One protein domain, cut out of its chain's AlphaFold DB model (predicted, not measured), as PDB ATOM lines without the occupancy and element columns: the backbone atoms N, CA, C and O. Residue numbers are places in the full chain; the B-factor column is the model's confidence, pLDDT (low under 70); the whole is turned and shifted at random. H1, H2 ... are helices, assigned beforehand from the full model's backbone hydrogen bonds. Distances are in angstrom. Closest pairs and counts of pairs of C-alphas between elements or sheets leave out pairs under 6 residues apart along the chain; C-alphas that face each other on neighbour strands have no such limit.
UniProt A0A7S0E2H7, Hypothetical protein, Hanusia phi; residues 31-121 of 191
ATOM      1  N   VAL A  31     119.602 138.706 126.027       77.38
ATOM      2  CA  VAL A  31     119.172 137.352 125.663       77.38
ATOM      3  C   VAL A  31     120.410 136.568 125.242       77.38
ATOM      4  O   VAL A  31     121.161 137.024 124.384       77.38
ATOM      5  N   ASN A  32     120.640 135.413 125.860       75.56
ATOM      6  CA  ASN A  32     121.690 134.479 125.467       75.56
ATOM      7  C   ASN A  32     121.043 133.142 125.091       75.56
ATOM      8  O   ASN A  32     120.073 132.728 125.725       75.56
ATOM      9  N   CYS A  33     121.576 132.465 124.082       69.56
ATOM     10  CA  CYS A  33     121.235 131.085 123.780       69.56
ATOM     11  C   CYS A  33     122.524 130.340 123.462       69.56
ATOM     12  O   CYS A  33     123.326 130.816 122.663       69.56
ATOM     13  N   VAL A  34     122.702 129.173 124.079       50.09
ATOM     14  CA  VAL A  34     123.882 128.330 123.856       50.09
ATOM     15  C   VAL A  34     123.825 127.605 122.499       50.09
ATOM     16  O   VAL A  34     124.846 127.117 122.033       50.09
ATOM     17  N   ASP A  35     122.655 127.594 121.838       48.88
ATOM     18  CA  ASP A  35     122.367 126.667 120.736       48.88
ATOM     19  C   ASP A  35     122.147 127.309 119.356       48.88
ATOM     20  O   ASP A  35     122.430 126.663 118.350       48.88
ATOM     21  N   CYS A  36     121.600 128.528 119.249       61.16
ATOM     22  CA  CYS A  36     121.461 129.201 117.950       61.16
ATOM     23  C   CYS A  36     121.032 130.671 118.047       61.16
ATOM     24  O   CYS A  36     120.195 131.057 118.868       61.16
ATOM     25  N   LEU A  37     121.539 131.461 117.098       68.62
ATOM     26  CA  LEU A  37     121.123 132.839 116.833       68.62
ATOM     27  C   LEU A  37     119.602 132.952 116.597       68.62
ATOM     28  O   LEU A  37     118.967 133.910 117.041       68.62
ATOM     29  N   ASP A  38     118.995 131.941 115.975       69.62
ATOM     30  CA  ASP A  38     117.569 131.937 115.635       69.62
ATOM     31  C   ASP A  38     116.668 132.009 116.879       69.62
ATOM     32  O   ASP A  38     115.717 132.791 116.913       69.62
ATOM     33  N   ARG A  39     116.989 131.258 117.946       70.31
ATOM     34  CA  ARG A  39     116.217 131.294 119.202       70.31
ATOM     35  C   ARG A  39     116.344 132.647 119.900       70.31
ATOM     36  O   ARG A  39     115.354 133.149 120.433       70.31
ATOM     37  N   THR A  40     117.527 133.266 119.854       79.19
ATOM     38  CA  THR A  40     117.703 134.627 120.384       79.19
ATOM     39  C   THR A  40     116.927 135.664 119.580       79.19
ATOM     40  O   THR A  40     116.266 136.505 120.183       79.19
ATOM     41  N   ASN A  41     116.924 135.568 118.247       80.56
ATOM     42  CA  ASN A  41     116.241 136.522 117.372       80.56
ATOM     43  C   ASN A  41     114.716 136.460 117.559       80.56
ATOM     44  O   ASN A  41     114.058 137.493 117.661       80.56
ATOM     45  N   VAL A  42     114.149 135.256 117.708       75.00
ATOM     46  CA  VAL A  42     112.722 135.081 118.021       75.00
ATOM     47  C   VAL A  42     112.371 135.709 119.370       75.00
ATOM     48  O   VAL A  42     111.433 136.504 119.437       75.00
ATOM     49  N   ALA A  43     113.130 135.415 120.430       76.62
ATOM     50  CA  ALA A  43     112.874 135.982 121.755       76.62
ATOM     51  C   ALA A  43     112.973 137.519 121.756       76.62
ATOM     52  O   ALA A  43     112.108 138.203 122.306       76.62
ATOM     53  N   GLN A  44     113.987 138.071 121.085       85.00
ATOM     54  CA  GLN A  44     114.151 139.516 120.919       85.00
ATOM     55  C   GLN A  44     113.003 140.144 120.118       85.00
ATOM     56  O   GLN A  44     112.542 141.227 120.484       85.00
ATOM     57  N   SER A  45     112.482 139.463 119.093       81.56
ATOM     58  CA  SER A  45     111.345 139.957 118.305       81.56
ATOM     59  C   SER A  45     110.072 140.113 119.144       81.56
ATOM     60  O   SER A  45     109.385 141.126 119.032       81.56
ATOM     61  N   VAL A  46     109.787 139.173 120.051       80.12
ATOM     62  CA  VAL A  46     108.600 139.227 120.923       80.12
ATOM     63  C   VAL A  46     108.714 140.371 121.930       80.12
ATOM     64  O   VAL A  46     107.769 141.142 122.106       80.12
ATOM     65  N   LEU A  47     109.886 140.529 122.551       83.38
ATOM     66  CA  LEU A  47     110.166 141.640 123.468       83.38
ATOM     67  C   LEU A  47     110.061 142.994 122.759       83.38
ATOM     68  O   LEU A  47     109.472 143.936 123.289       83.38
ATOM     69  N   SER A  48     110.584 143.079 121.539       88.50
ATOM     70  CA  SER A  48     110.554 144.309 120.750       88.50
ATOM     71  C   SER A  48     109.139 144.667 120.310       88.50
ATOM     72  O   SER A  48     108.767 145.835 120.365       88.50
ATOM     73  N   PHE A  49     108.319 143.677 119.940       85.94
ATOM     74  CA  PHE A  49     106.909 143.907 119.627       85.94
ATOM     75  C   PHE A  49     106.144 144.420 120.852       85.94
ATOM     76  O   PHE A  49     105.355 145.354 120.737       85.94
ATOM     77  N   HIS A  50     106.420 143.871 122.042       86.44
ATOM     78  CA  HIS A  50     105.810 144.349 123.284       86.44
ATOM     79  C   HIS A  50     106.104 145.835 123.536       86.44
ATOM     80  O   HIS A  50     105.189 146.610 123.818       86.44
ATOM     81  N   ILE A  51     107.366 146.249 123.397       91.00
ATOM     82  CA  ILE A  51     107.762 147.652 123.573       91.00
ATOM     83  C   ILE A  51     107.176 148.543 122.473       91.00
ATOM     84  O   ILE A  51     106.682 149.624 122.782       91.00
ATOM     85  N   ALA A  52     107.143 148.084 121.219       91.88
ATOM     86  CA  ALA A  52     106.531 148.828 120.119       91.88
ATOM     87  C   ALA A  52     105.041 149.117 120.374       91.88
ATOM     88  O   ALA A  52     104.574 150.225 120.125       91.88
ATOM     89  N   MET A  53     104.298 148.159 120.937       89.12
ATOM     90  CA  MET A  53     102.900 148.368 121.329       89.12
ATOM     91  C   MET A  53     102.754 149.438 122.418       89.12
ATOM     92  O   MET A  53     101.910 150.327 122.302       89.12
ATOM     93  N   LYS A  54     103.609 149.410 123.448       91.19
ATOM     94  CA  LYS A  54     103.610 150.436 124.505       91.19
ATOM     95  C   LYS A  54     104.015 151.815 123.965       91.19
ATOM     96  O   LYS A  54     103.428 152.812 124.369       91.19
ATOM     97  N   GLN A  55     104.937 151.877 123.004       93.38
ATOM     98  CA  GLN A  55     105.302 153.112 122.302       93.38
ATOM     99  C   GLN A  55     104.129 153.693 121.506       93.38
ATOM    100  O   GLN A  55     103.892 154.897 121.572       93.38
ATOM    101  N   LEU A  56     103.362 152.855 120.800       93.56
ATOM    102  CA  LEU A  56     102.158 153.291 120.085       93.56
ATOM    103  C   LEU A  56     101.098 153.861 121.032       93.56
ATOM    104  O   LEU A  56     100.471 154.873 120.715       93.56
ATOM    105  N   ALA A  57     100.920 153.245 122.200       93.25
ATOM    106  CA  ALA A  57     100.026 153.773 123.224       93.25
ATOM    107  C   ALA A  57     100.538 155.111 123.789       93.25
ATOM    108  O   ALA A  57      99.757 156.045 123.955       93.25
ATOM    109  N   ALA A  58     101.849 155.246 124.015       91.06
ATOM    110  CA  ALA A  58     102.460 156.470 124.541       91.06
ATOM    111  C   ALA A  58     102.328 157.677 123.594       91.06
ATOM    112  O   ALA A  58     102.140 158.800 124.057       91.06
ATOM    113  N   ILE A  59     102.366 157.459 122.274       92.62
ATOM    114  CA  ILE A  59     102.101 158.519 121.282       92.62
ATOM    115  C   ILE A  59     100.603 158.770 121.045       92.62
ATOM    116  O   ILE A  59     100.252 159.634 120.243       92.62
ATOM    117  N   GLY A  60      99.717 158.014 121.700       92.81
ATOM    118  CA  GLY A  60      98.267 158.123 121.538       92.81
ATOM    119  C   GLY A  60      97.728 157.562 120.219       92.81
ATOM    120  O   GLY A  60      96.616 157.905 119.829       92.81
ATOM    121  N   ALA A  61      98.490 156.713 119.518       94.00
ATOM    122  CA  ALA A  61      98.035 156.076 118.278       94.00
ATOM    123  C   ALA A  61      97.010 154.958 118.531       94.00
ATOM    124  O   ALA A  61      96.219 154.639 117.646       94.00
ATOM    125  N   ILE A  62      97.035 154.369 119.730       94.94
ATOM    126  CA  ILE A  62      96.107 153.332 120.193       94.94
ATOM    127  C   ILE A  62      95.734 153.589 121.654       94.94
ATOM    128  O   ILE A  62      96.500 154.218 122.390       94.94
ATOM    129  N   SER A  63      94.582 153.083 122.094       95.38
ATOM    130  CA  SER A  63      94.221 153.126 123.512       95.38
ATOM    131  C   SER A  63      95.042 152.117 124.329       95.38
ATOM    132  O   SER A  63      95.585 151.145 123.795       95.38
ATOM    133  N   LEU A  64      95.131 152.332 125.647       92.56
ATOM    134  CA  LEU A  64      95.764 151.364 126.553       92.56
ATOM    135  C   LEU A  64      95.028 150.015 126.539       92.56
ATOM    136  O   LEU A  64      95.674 148.972 126.561       92.56
ATOM    137  N   GLU A  65      93.699 150.038 126.411       94.56
ATOM    138  CA  GLU A  65      92.865 148.836 126.309       94.56
ATOM    139  C   GLU A  65      93.182 148.032 125.039       94.56
ATOM    140  O   GLU A  65      93.387 146.818 125.106       94.56
ATOM    141  N   ASP A  66      93.314 148.704 123.889       92.19
ATOM    142  CA  ASP A  66      93.679 148.054 122.624       92.19
ATOM    143  C   ASP A  66      95.094 147.466 122.678       92.19
ATOM    144  O   ASP A  66      95.343 146.369 122.166       92.19
ATOM    145  N   CYS A  67      96.028 148.189 123.306       88.81
ATOM    146  CA  CYS A  67      97.390 147.720 123.536       88.81
ATOM    147  C   CYS A  67      97.384 146.426 124.355       88.81
ATOM    148  O   CYS A  67      97.974 145.428 123.935       88.81
ATOM    149  N   ASP A  68      96.706 146.420 125.500       90.81
ATOM    150  CA  ASP A  68      96.674 145.265 126.394       90.81
ATOM    151  C   ASP A  68      95.960 144.066 125.746       90.81
ATOM    152  O   ASP A  68      96.442 142.937 125.860       90.81
ATOM    153  N   ALA A  69      94.902 144.297 124.961       88.38
ATOM    154  CA  ALA A  69      94.241 143.254 124.175       88.38
ATOM    155  C   ALA A  69      95.177 142.625 123.123       88.38
ATOM    156  O   ALA A  69      95.201 141.403 122.952       88.38
ATOM    157  N   CYS A  70      95.993 143.433 122.440       83.38
ATOM    158  CA  CYS A  70      96.987 142.932 121.487       83.38
ATOM    159  C   CYS A  70      98.103 142.139 122.176       83.38
ATOM    160  O   CYS A  70      98.508 141.088 121.684       83.38
ATOM    161  N   LEU A  71      98.598 142.616 123.320       83.69
ATOM    162  CA  LEU A  71      99.636 141.925 124.086       83.69
ATOM    163  C   LEU A  71      99.129 140.596 124.663       83.69
ATOM    164  O   LEU A  71      99.867 139.609 124.655       83.69
ATOM    165  N   ALA A  72      97.868 140.543 125.094       82.56
ATOM    166  CA  ALA A  72      97.218 139.307 125.515       82.56
ATOM    167  C   ALA A  72      97.105 138.300 124.359       82.56
ATOM    168  O   ALA A  72      97.393 137.121 124.553       82.56
ATOM    169  N   ALA A  73      96.764 138.756 123.147       76.12
ATOM    170  CA  ALA A  73      96.719 137.897 121.963       76.12
ATOM    171  C   ALA A  73      98.094 137.295 121.627       76.12
ATOM    172  O   ALA A  73      98.179 136.111 121.311       76.12
ATOM    173  N   VAL A  74      99.179 138.069 121.769       75.25
ATOM    174  CA  VAL A  74     100.553 137.560 121.599       75.25
ATOM    175  C   VAL A  74     100.890 136.501 122.647       75.25
ATOM    176  O   VAL A  74     101.423 135.455 122.295       75.25
ATOM    177  N   ALA A  75     100.570 136.750 123.920       73.19
ATOM    178  CA  ALA A  75     100.855 135.814 125.008       73.19
ATOM    179  C   ALA A  75     100.058 134.502 124.899       73.19
ATOM    180  O   ALA A  75     100.550 133.452 125.300       73.19
ATOM    181  N   ALA A  76      98.839 134.567 124.360       72.12
ATOM    182  CA  ALA A  76      97.965 133.417 124.148       72.12
ATOM    183  C   ALA A  76      98.156 132.736 122.778       72.12
ATOM    184  O   ALA A  76      97.415 131.805 122.470       72.12
ATOM    185  N   GLU A  77      99.084 133.221 121.943       68.81
ATOM    186  CA  GLU A  77      99.261 132.787 120.546       68.81
ATOM    187  C   GLU A  77      97.947 132.790 119.738       68.81
ATOM    188  O   GLU A  77      97.705 131.961 118.857       68.81
ATOM    189  N   ALA A  78      97.071 133.746 120.044       73.00
ATOM    190  CA  ALA A  78      95.755 133.879 119.445       73.00
ATOM    191  C   ALA A  78      95.770 134.859 118.266       73.00
ATOM    192  O   ALA A  78      96.706 135.634 118.054       73.00
ATOM    193  N   LYS A  79      94.679 134.853 117.497       72.94
ATOM    194  CA  LYS A  79      94.452 135.859 116.459       72.94
ATOM    195  C   LYS A  79      94.307 137.242 117.096       72.94
ATOM    196  O   LYS A  79      93.637 137.378 118.121       72.94
ATOM    197  N   PHE A  80      94.875 138.268 116.463       78.25
ATOM    198  CA  PHE A  80      94.716 139.628 116.961       78.25
ATOM    199  C   PHE A  80      93.249 140.086 116.889       78.25
ATOM    200  O   PHE A  80      92.547 139.774 115.920       78.25
ATOM    201  N   PRO A  81      92.787 140.867 117.882       83.50
ATOM    202  CA  PRO A  81      91.417 141.377 117.916       83.50
ATOM    203  C   PRO A  81      91.141 142.406 116.809       83.50
ATOM    204  O   PRO A  81      89.992 142.581 116.408       83.50
ATOM    205  N   PHE A  82      92.186 143.052 116.278       88.31
ATOM    206  CA  PHE A  82      92.062 144.114 115.285       88.31
ATOM    207  C   PHE A  82      92.795 143.785 113.974       88.31
ATOM    208  O   PHE A  82      93.934 143.312 114.012       88.31
ATOM    209  N   PRO A  83      92.214 144.108 112.798       87.31
ATOM    210  CA  PRO A  83      92.870 143.891 111.507       87.31
ATOM    211  C   PRO A  83      94.205 144.632 111.348       87.31
ATOM    212  O   PRO A  83      95.146 144.091 110.768       87.31
ATOM    213  N   TRP A  84      94.309 145.854 111.882       88.62
ATOM    214  CA  TRP A  84      95.547 146.639 111.828       88.62
ATOM    215  C   TRP A  84      96.667 145.988 112.651       88.62
ATOM    216  O   TRP A  84      97.819 145.993 112.222       88.62
ATOM    217  N   ALA A  85      96.331 145.376 113.791       83.38
ATOM    218  CA  ALA A  85      97.294 144.721 114.671       83.38
ATOM    219  C   ALA A  85      97.852 143.448 114.021       83.38
ATOM    220  O   ALA A  85      99.056 143.197 114.068       83.38
ATOM    221  N   GLU A  86      97.000 142.696 113.321       80.06
ATOM    222  CA  GLU A  86      97.412 141.545 112.512       80.06
ATOM    223  C   GLU A  86      98.378 141.966 111.389       80.06
ATOM    224  O   GLU A  86      99.441 141.365 111.202       80.06
ATOM    225  N   GLN A  87      98.049 143.040 110.663       84.19
ATOM    226  CA  GLN A  87      98.901 143.568 109.597       84.19
ATOM    227  C   GLN A  87     100.248 144.069 110.133       84.19
ATOM    228  O   GLN A  87     101.292 143.747 109.559       84.19
ATOM    229  N   MET A  88     100.234 144.802 111.246       84.69
ATOM    230  CA  MET A  88     101.438 145.274 111.922       84.69
ATOM    231  C   MET A  88     102.303 144.100 112.383       84.69
ATOM    232  O   MET A  88     103.499 144.085 112.106       84.69
ATOM    233  N   SER A  89     101.715 143.082 113.020       80.19
ATOM    234  CA  SER A  89     102.437 141.877 113.444       80.19
ATOM    235  C   SER A  89     103.117 141.187 112.263       80.19
ATOM    236  O   SER A  89     104.281 140.798 112.358       80.19
ATOM    237  N   LYS A  90     102.437 141.086 111.116       76.81
ATOM    238  CA  LYS A  90     103.014 140.515 109.894       76.81
ATOM    239  C   LYS A  90     104.213 141.319 109.384       76.81
ATOM    240  O   LYS A  90     105.240 140.726 109.060       76.81
ATOM    241  N   GLN A  91     104.101 142.645 109.321       81.19
ATOM    242  CA  GLN A  91     105.209 143.517 108.909       81.19
ATOM    243  C   GLN A  91     106.383 143.432 109.889       81.19
ATOM    244  O   GLN A  91     107.530 143.312 109.466       81.19
ATOM    245  N   PHE A  92     106.093 143.407 111.189       82.94
ATOM    246  CA  PHE A  92     107.096 143.294 112.241       82.94
ATOM    247  C   PHE A  92     107.850 141.960 112.170       82.94
ATOM    248  O   PHE A  92     109.074 141.935 112.254       82.94
ATOM    249  N   LYS A  93     107.137 140.851 111.936       75.44
ATOM    250  CA  LYS A  93     107.743 139.530 111.710       75.44
ATOM    251  C   LYS A  93     108.649 139.520 110.477       75.44
ATOM    252  O   LYS A  93     109.717 138.925 110.537       75.44
ATOM    253  N   SER A  94     108.250 140.188 109.391       76.25
ATOM    254  CA  SER A  94     109.089 140.320 108.190       76.25
ATOM    255  C   SER A  94     110.375 141.090 108.486       76.25
ATOM    256  O   SER A  94     111.453 140.612 108.163       76.25
ATOM    257  N   LEU A  95     110.271 142.232 109.171       84.31
ATOM    258  CA  LEU A  95     111.426 143.042 109.565       84.31
ATOM    259  C   LEU A  95     112.423 142.241 110.417       84.31
ATOM    260  O   LEU A  95     113.628 142.308 110.199       84.31
ATOM    261  N   TRP A  96     111.922 141.468 111.384       82.50
ATOM    262  CA  TRP A  96     112.764 140.639 112.249       82.50
ATOM    263  C   TRP A  96     113.347 139.409 111.549       82.50
ATOM    264  O   TRP A  96     114.402 138.925 111.965       82.50
ATOM    265  N   ALA A  97     112.699 138.919 110.490       74.19
ATOM    266  CA  ALA A  97     113.278 137.907 109.614       74.19
ATOM    267  C   ALA A  97     114.466 138.491 108.840       74.19
ATOM    268  O   ALA A  97     115.564 137.953 108.944       74.19
ATOM    269  N   ASP A  98     114.291 139.646 108.191       79.50
ATOM    270  CA  ASP A  98     115.369 140.324 107.456       79.50
ATOM    271  C   ASP A  98     116.544 140.691 108.383       79.50
ATOM    272  O   ASP A  98     117.712 140.513 108.035       79.50
ATOM    273  N   HIS A  99     116.250 141.147 109.605       85.62
ATOM    274  CA  HIS A  99     117.255 141.387 110.644       85.62
ATOM    275  C   HIS A  99     118.044 140.113 110.988       85.62
ATOM    276  O   HIS A  99     119.274 140.140 111.047       85.62
ATOM    277  N   GLY A 100     117.346 138.988 111.171       78.25
ATOM    278  CA  GLY A 100     117.970 137.687 111.406       78.25
ATOM    279  C   GLY A 100     118.855 137.243 110.240       78.25
ATOM    280  O   GLY A 100     119.969 136.769 110.467       78.25
ATOM    281  N   ASP A 101     118.409 137.462 109.002       74.31
ATOM    282  CA  ASP A 101     119.162 137.138 107.789       74.31
ATOM    283  C   ASP A 101     120.476 137.918 107.730       74.31
ATOM    284  O   ASP A 101     121.530 137.326 107.489       74.31
ATOM    285  N   VAL A 102     120.442 139.221 108.020       79.25
ATOM    286  CA  VAL A 102     121.637 140.077 108.045       79.25
ATOM    287  C   VAL A 102     122.621 139.634 109.129       79.25
ATOM    288  O   VAL A 102     123.818 139.517 108.855       79.25
ATOM    289  N   ILE A 103     122.148 139.325 110.340       76.69
ATOM    290  CA  ILE A 103     123.043 138.844 111.407       76.69
ATOM    291  C   ILE A 103     123.617 137.468 111.045       76.69
ATOM    292  O   ILE A 103     124.795 137.202 111.283       76.69
ATOM    293  N   SER A 104     122.826 136.605 110.406       68.69
ATOM    294  CA  SER A 104     123.276 135.294 109.936       68.69
ATOM    295  C   SER A 104     124.367 135.403 108.864       68.69
ATOM    296  O   SER A 104     125.349 134.656 108.923       68.69
ATOM    297  N   VAL A 105     124.277 136.385 107.953       66.38
ATOM    298  CA  VAL A 105     125.357 136.716 107.002       66.38
ATOM    299  C   VAL A 105     126.625 137.104 107.749       66.38
ATOM    300  O   VAL A 105     127.704 136.627 107.408       66.38
ATOM    301  N   GLN A 106     126.519 137.940 108.777       62.44
ATOM    302  CA  GLN A 106     127.681 138.382 109.544       62.44
ATOM    303  C   GLN A 106     128.323 137.241 110.349       62.44
ATOM    304  O   GLN A 106     129.546 137.180 110.463       62.44
ATOM    305  N   TYR A 107     127.513 136.321 110.875       56.69
ATOM    306  CA  TYR A 107     127.981 135.213 111.707       56.69
ATOM    307  C   TYR A 107     128.520 134.030 110.884       56.69
ATOM    308  O   TYR A 107     129.522 133.416 111.248       56.69
ATOM    309  N   SER A 108     127.888 133.714 109.748       53.56
ATOM    310  CA  SER A 108     128.169 132.504 108.957       53.56
ATOM    311  C   SER A 108     128.622 132.761 107.512       53.56
ATOM    312  O   SER A 108     129.083 131.838 106.840       53.56
ATOM    313  N   GLY A 109     128.554 134.004 107.030       48.00
ATOM    314  CA  GLY A 109     128.939 134.398 105.670       48.00
ATOM    315  C   GLY A 109     127.875 134.153 104.592       48.00
ATOM    316  O   GLY A 109     128.161 134.360 103.415       48.00
ATOM    317  N   THR A 110     126.662 133.714 104.948       44.12
ATOM    318  CA  THR A 110     125.556 133.471 103.998       44.12
ATOM    319  C   THR A 110     124.218 133.969 104.538       44.12
ATOM    320  O   THR A 110     123.992 133.900 105.742       44.12
ATOM    321  N   ALA A 111     123.324 134.421 103.648       49.00
ATOM    322  CA  ALA A 111     121.937 134.757 103.991       49.00
ATOM    323  C   ALA A 111     121.206 133.539 104.577       49.00
ATOM    324  O   ALA A 111     121.568 132.396 104.274       49.00
ATOM    325  N   ALA A 112     120.201 133.759 105.434       47.53
ATOM    326  CA  ALA A 112     119.497 132.646 106.052       47.53
ATOM    327  C   ALA A 112     118.809 131.770 104.997       47.53
ATOM    328  O   ALA A 112     118.297 132.227 103.976       47.53
ATOM    329  N   LEU A 113     118.777 130.473 105.284       49.28
ATOM    330  CA  LEU A 113     118.354 129.390 104.395       49.28
ATOM    331  C   LEU A 113     116.855 129.380 104.025       49.28
ATOM    332  O   LEU A 113     116.337 128.350 103.613       49.28
ATOM    333  N   LYS A 114     116.119 130.485 104.200       46.78
ATOM    334  CA  LYS A 114     114.658 130.529 104.017       46.78
ATOM    335  C   LYS A 114     114.102 131.765 103.302       46.78
ATOM    336  O   LYS A 114     112.894 131.984 103.370       46.78
ATOM    337  N   GLY A 115     114.911 132.500 102.539       45.53
ATOM    338  CA  GLY A 115     114.415 133.611 101.705       45.53
ATOM    339  C   GLY A 115     113.358 133.199 100.660       45.53
ATOM    340  O   GLY A 115     112.452 133.967 100.334       45.53
ATOM    341  N   ASP A 116     113.399 131.955 100.173       40.38
ATOM    342  CA  ASP A 116     112.471 131.504  99.126       40.38
ATOM    343  C   ASP A 116     111.115 131.013  99.661       40.38
ATOM    344  O   ASP A 116     110.117 131.028  98.929       40.38
ATOM    345  N   LEU A 117     111.028 130.658 100.951       43.03
ATOM    346  CA  LEU A 117     109.748 130.332 101.592       43.03
ATOM    347  C   LEU A 117     108.942 131.599 101.911       43.03
ATOM    348  O   LEU A 117     107.711 131.565 101.881       43.03
ATOM    349  N   THR A 118     109.615 132.720 102.176       41.19
ATOM    350  CA  THR A 118     108.972 134.005 102.472       41.19
ATOM    351  C   THR A 118     108.494 134.743 101.224       41.19
ATOM    352  O   THR A 118     107.549 135.523 101.335       41.19
ATOM    353  N   ARG A 119     109.045 134.473 100.028       39.75
ATOM    354  CA  ARG A 119     108.666 135.234  98.823       39.75
ATOM    355  C   ARG A 119     107.586 134.609  97.933       39.75
ATOM    356  O   ARG A 119     106.848 135.365  97.309       39.75
ATOM    357  N   THR A 120     107.436 133.281  97.863       42.38
ATOM    358  CA  THR A 120     106.663 132.684  96.740       42.38
ATOM    359  C   THR A 120     105.561 131.691  97.117       42.38
ATOM    360  O   THR A 120     104.786 131.296  96.250       42.38
ATOM    361  N   GLY A 121     105.424 131.292  98.384       41.88
ATOM    362  CA  GLY A 121     104.229 130.578  98.873       41.88
ATOM    363  C   GLY A 121     103.882 129.228  98.211       41.88
ATOM    364  O   GLY A 121     102.839 128.660  98.529       41.88
TER     365      GLY A 121
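What this domain is: This is residues 31 to 121 of the 191 residues of the protein "Hypothetical protein" of Hanusia phi (UniProt A0A7S0E2H7). Two long helices, H1 and H3, cross at a slant; H2 folds back on the later part of H1, and short H4 is near H3. The printed part has 91 residues with four named helices, in the order H1, H2, H3, H4 along the chain, which hold 66 of these residues, and no named strand; the class is all helix. The whole is only just loose, close to compact: radius of gyration of the C-alphas 15.0 A, spans 43 by 32 by 24 A.

How they stand to each other: H1, residues 37 to 58, touches H2, residues 64 to 75, with residues 50 to 57 alone, closest C-alphas Ala 57 and Leu 64 at 5.9 A; this hairpin runs opposite ways at a shallow tilt of 15 degrees. H3, residues 83 to 108, touches H1, closest C-alphas Trp 96 and Ser 45 at 6.3 A, opposite ways at a steep tilt of 38 degrees. H4, residues 115 to 120, is near H3, with 5 pairs of C-alphas within 10 A, and apart from H1 and H2. Every O i to N i+4 pair is within hydrogen-bond range in H1, H2 and H3, 1 of 2 in H4.

Where its parts are: H1 spans 31.1 A from C-alpha 37 at (121.123, 132.839, 116.833), H2 16.4 A, H3 37.2 A, and H4 9.3 A to C-alpha 120 at (106.663, 132.684, 96.740).

The domain as a whole: The printed part has no cut; pLDDT is under 70 at residues 33 to 38, 77 and 104 to 121.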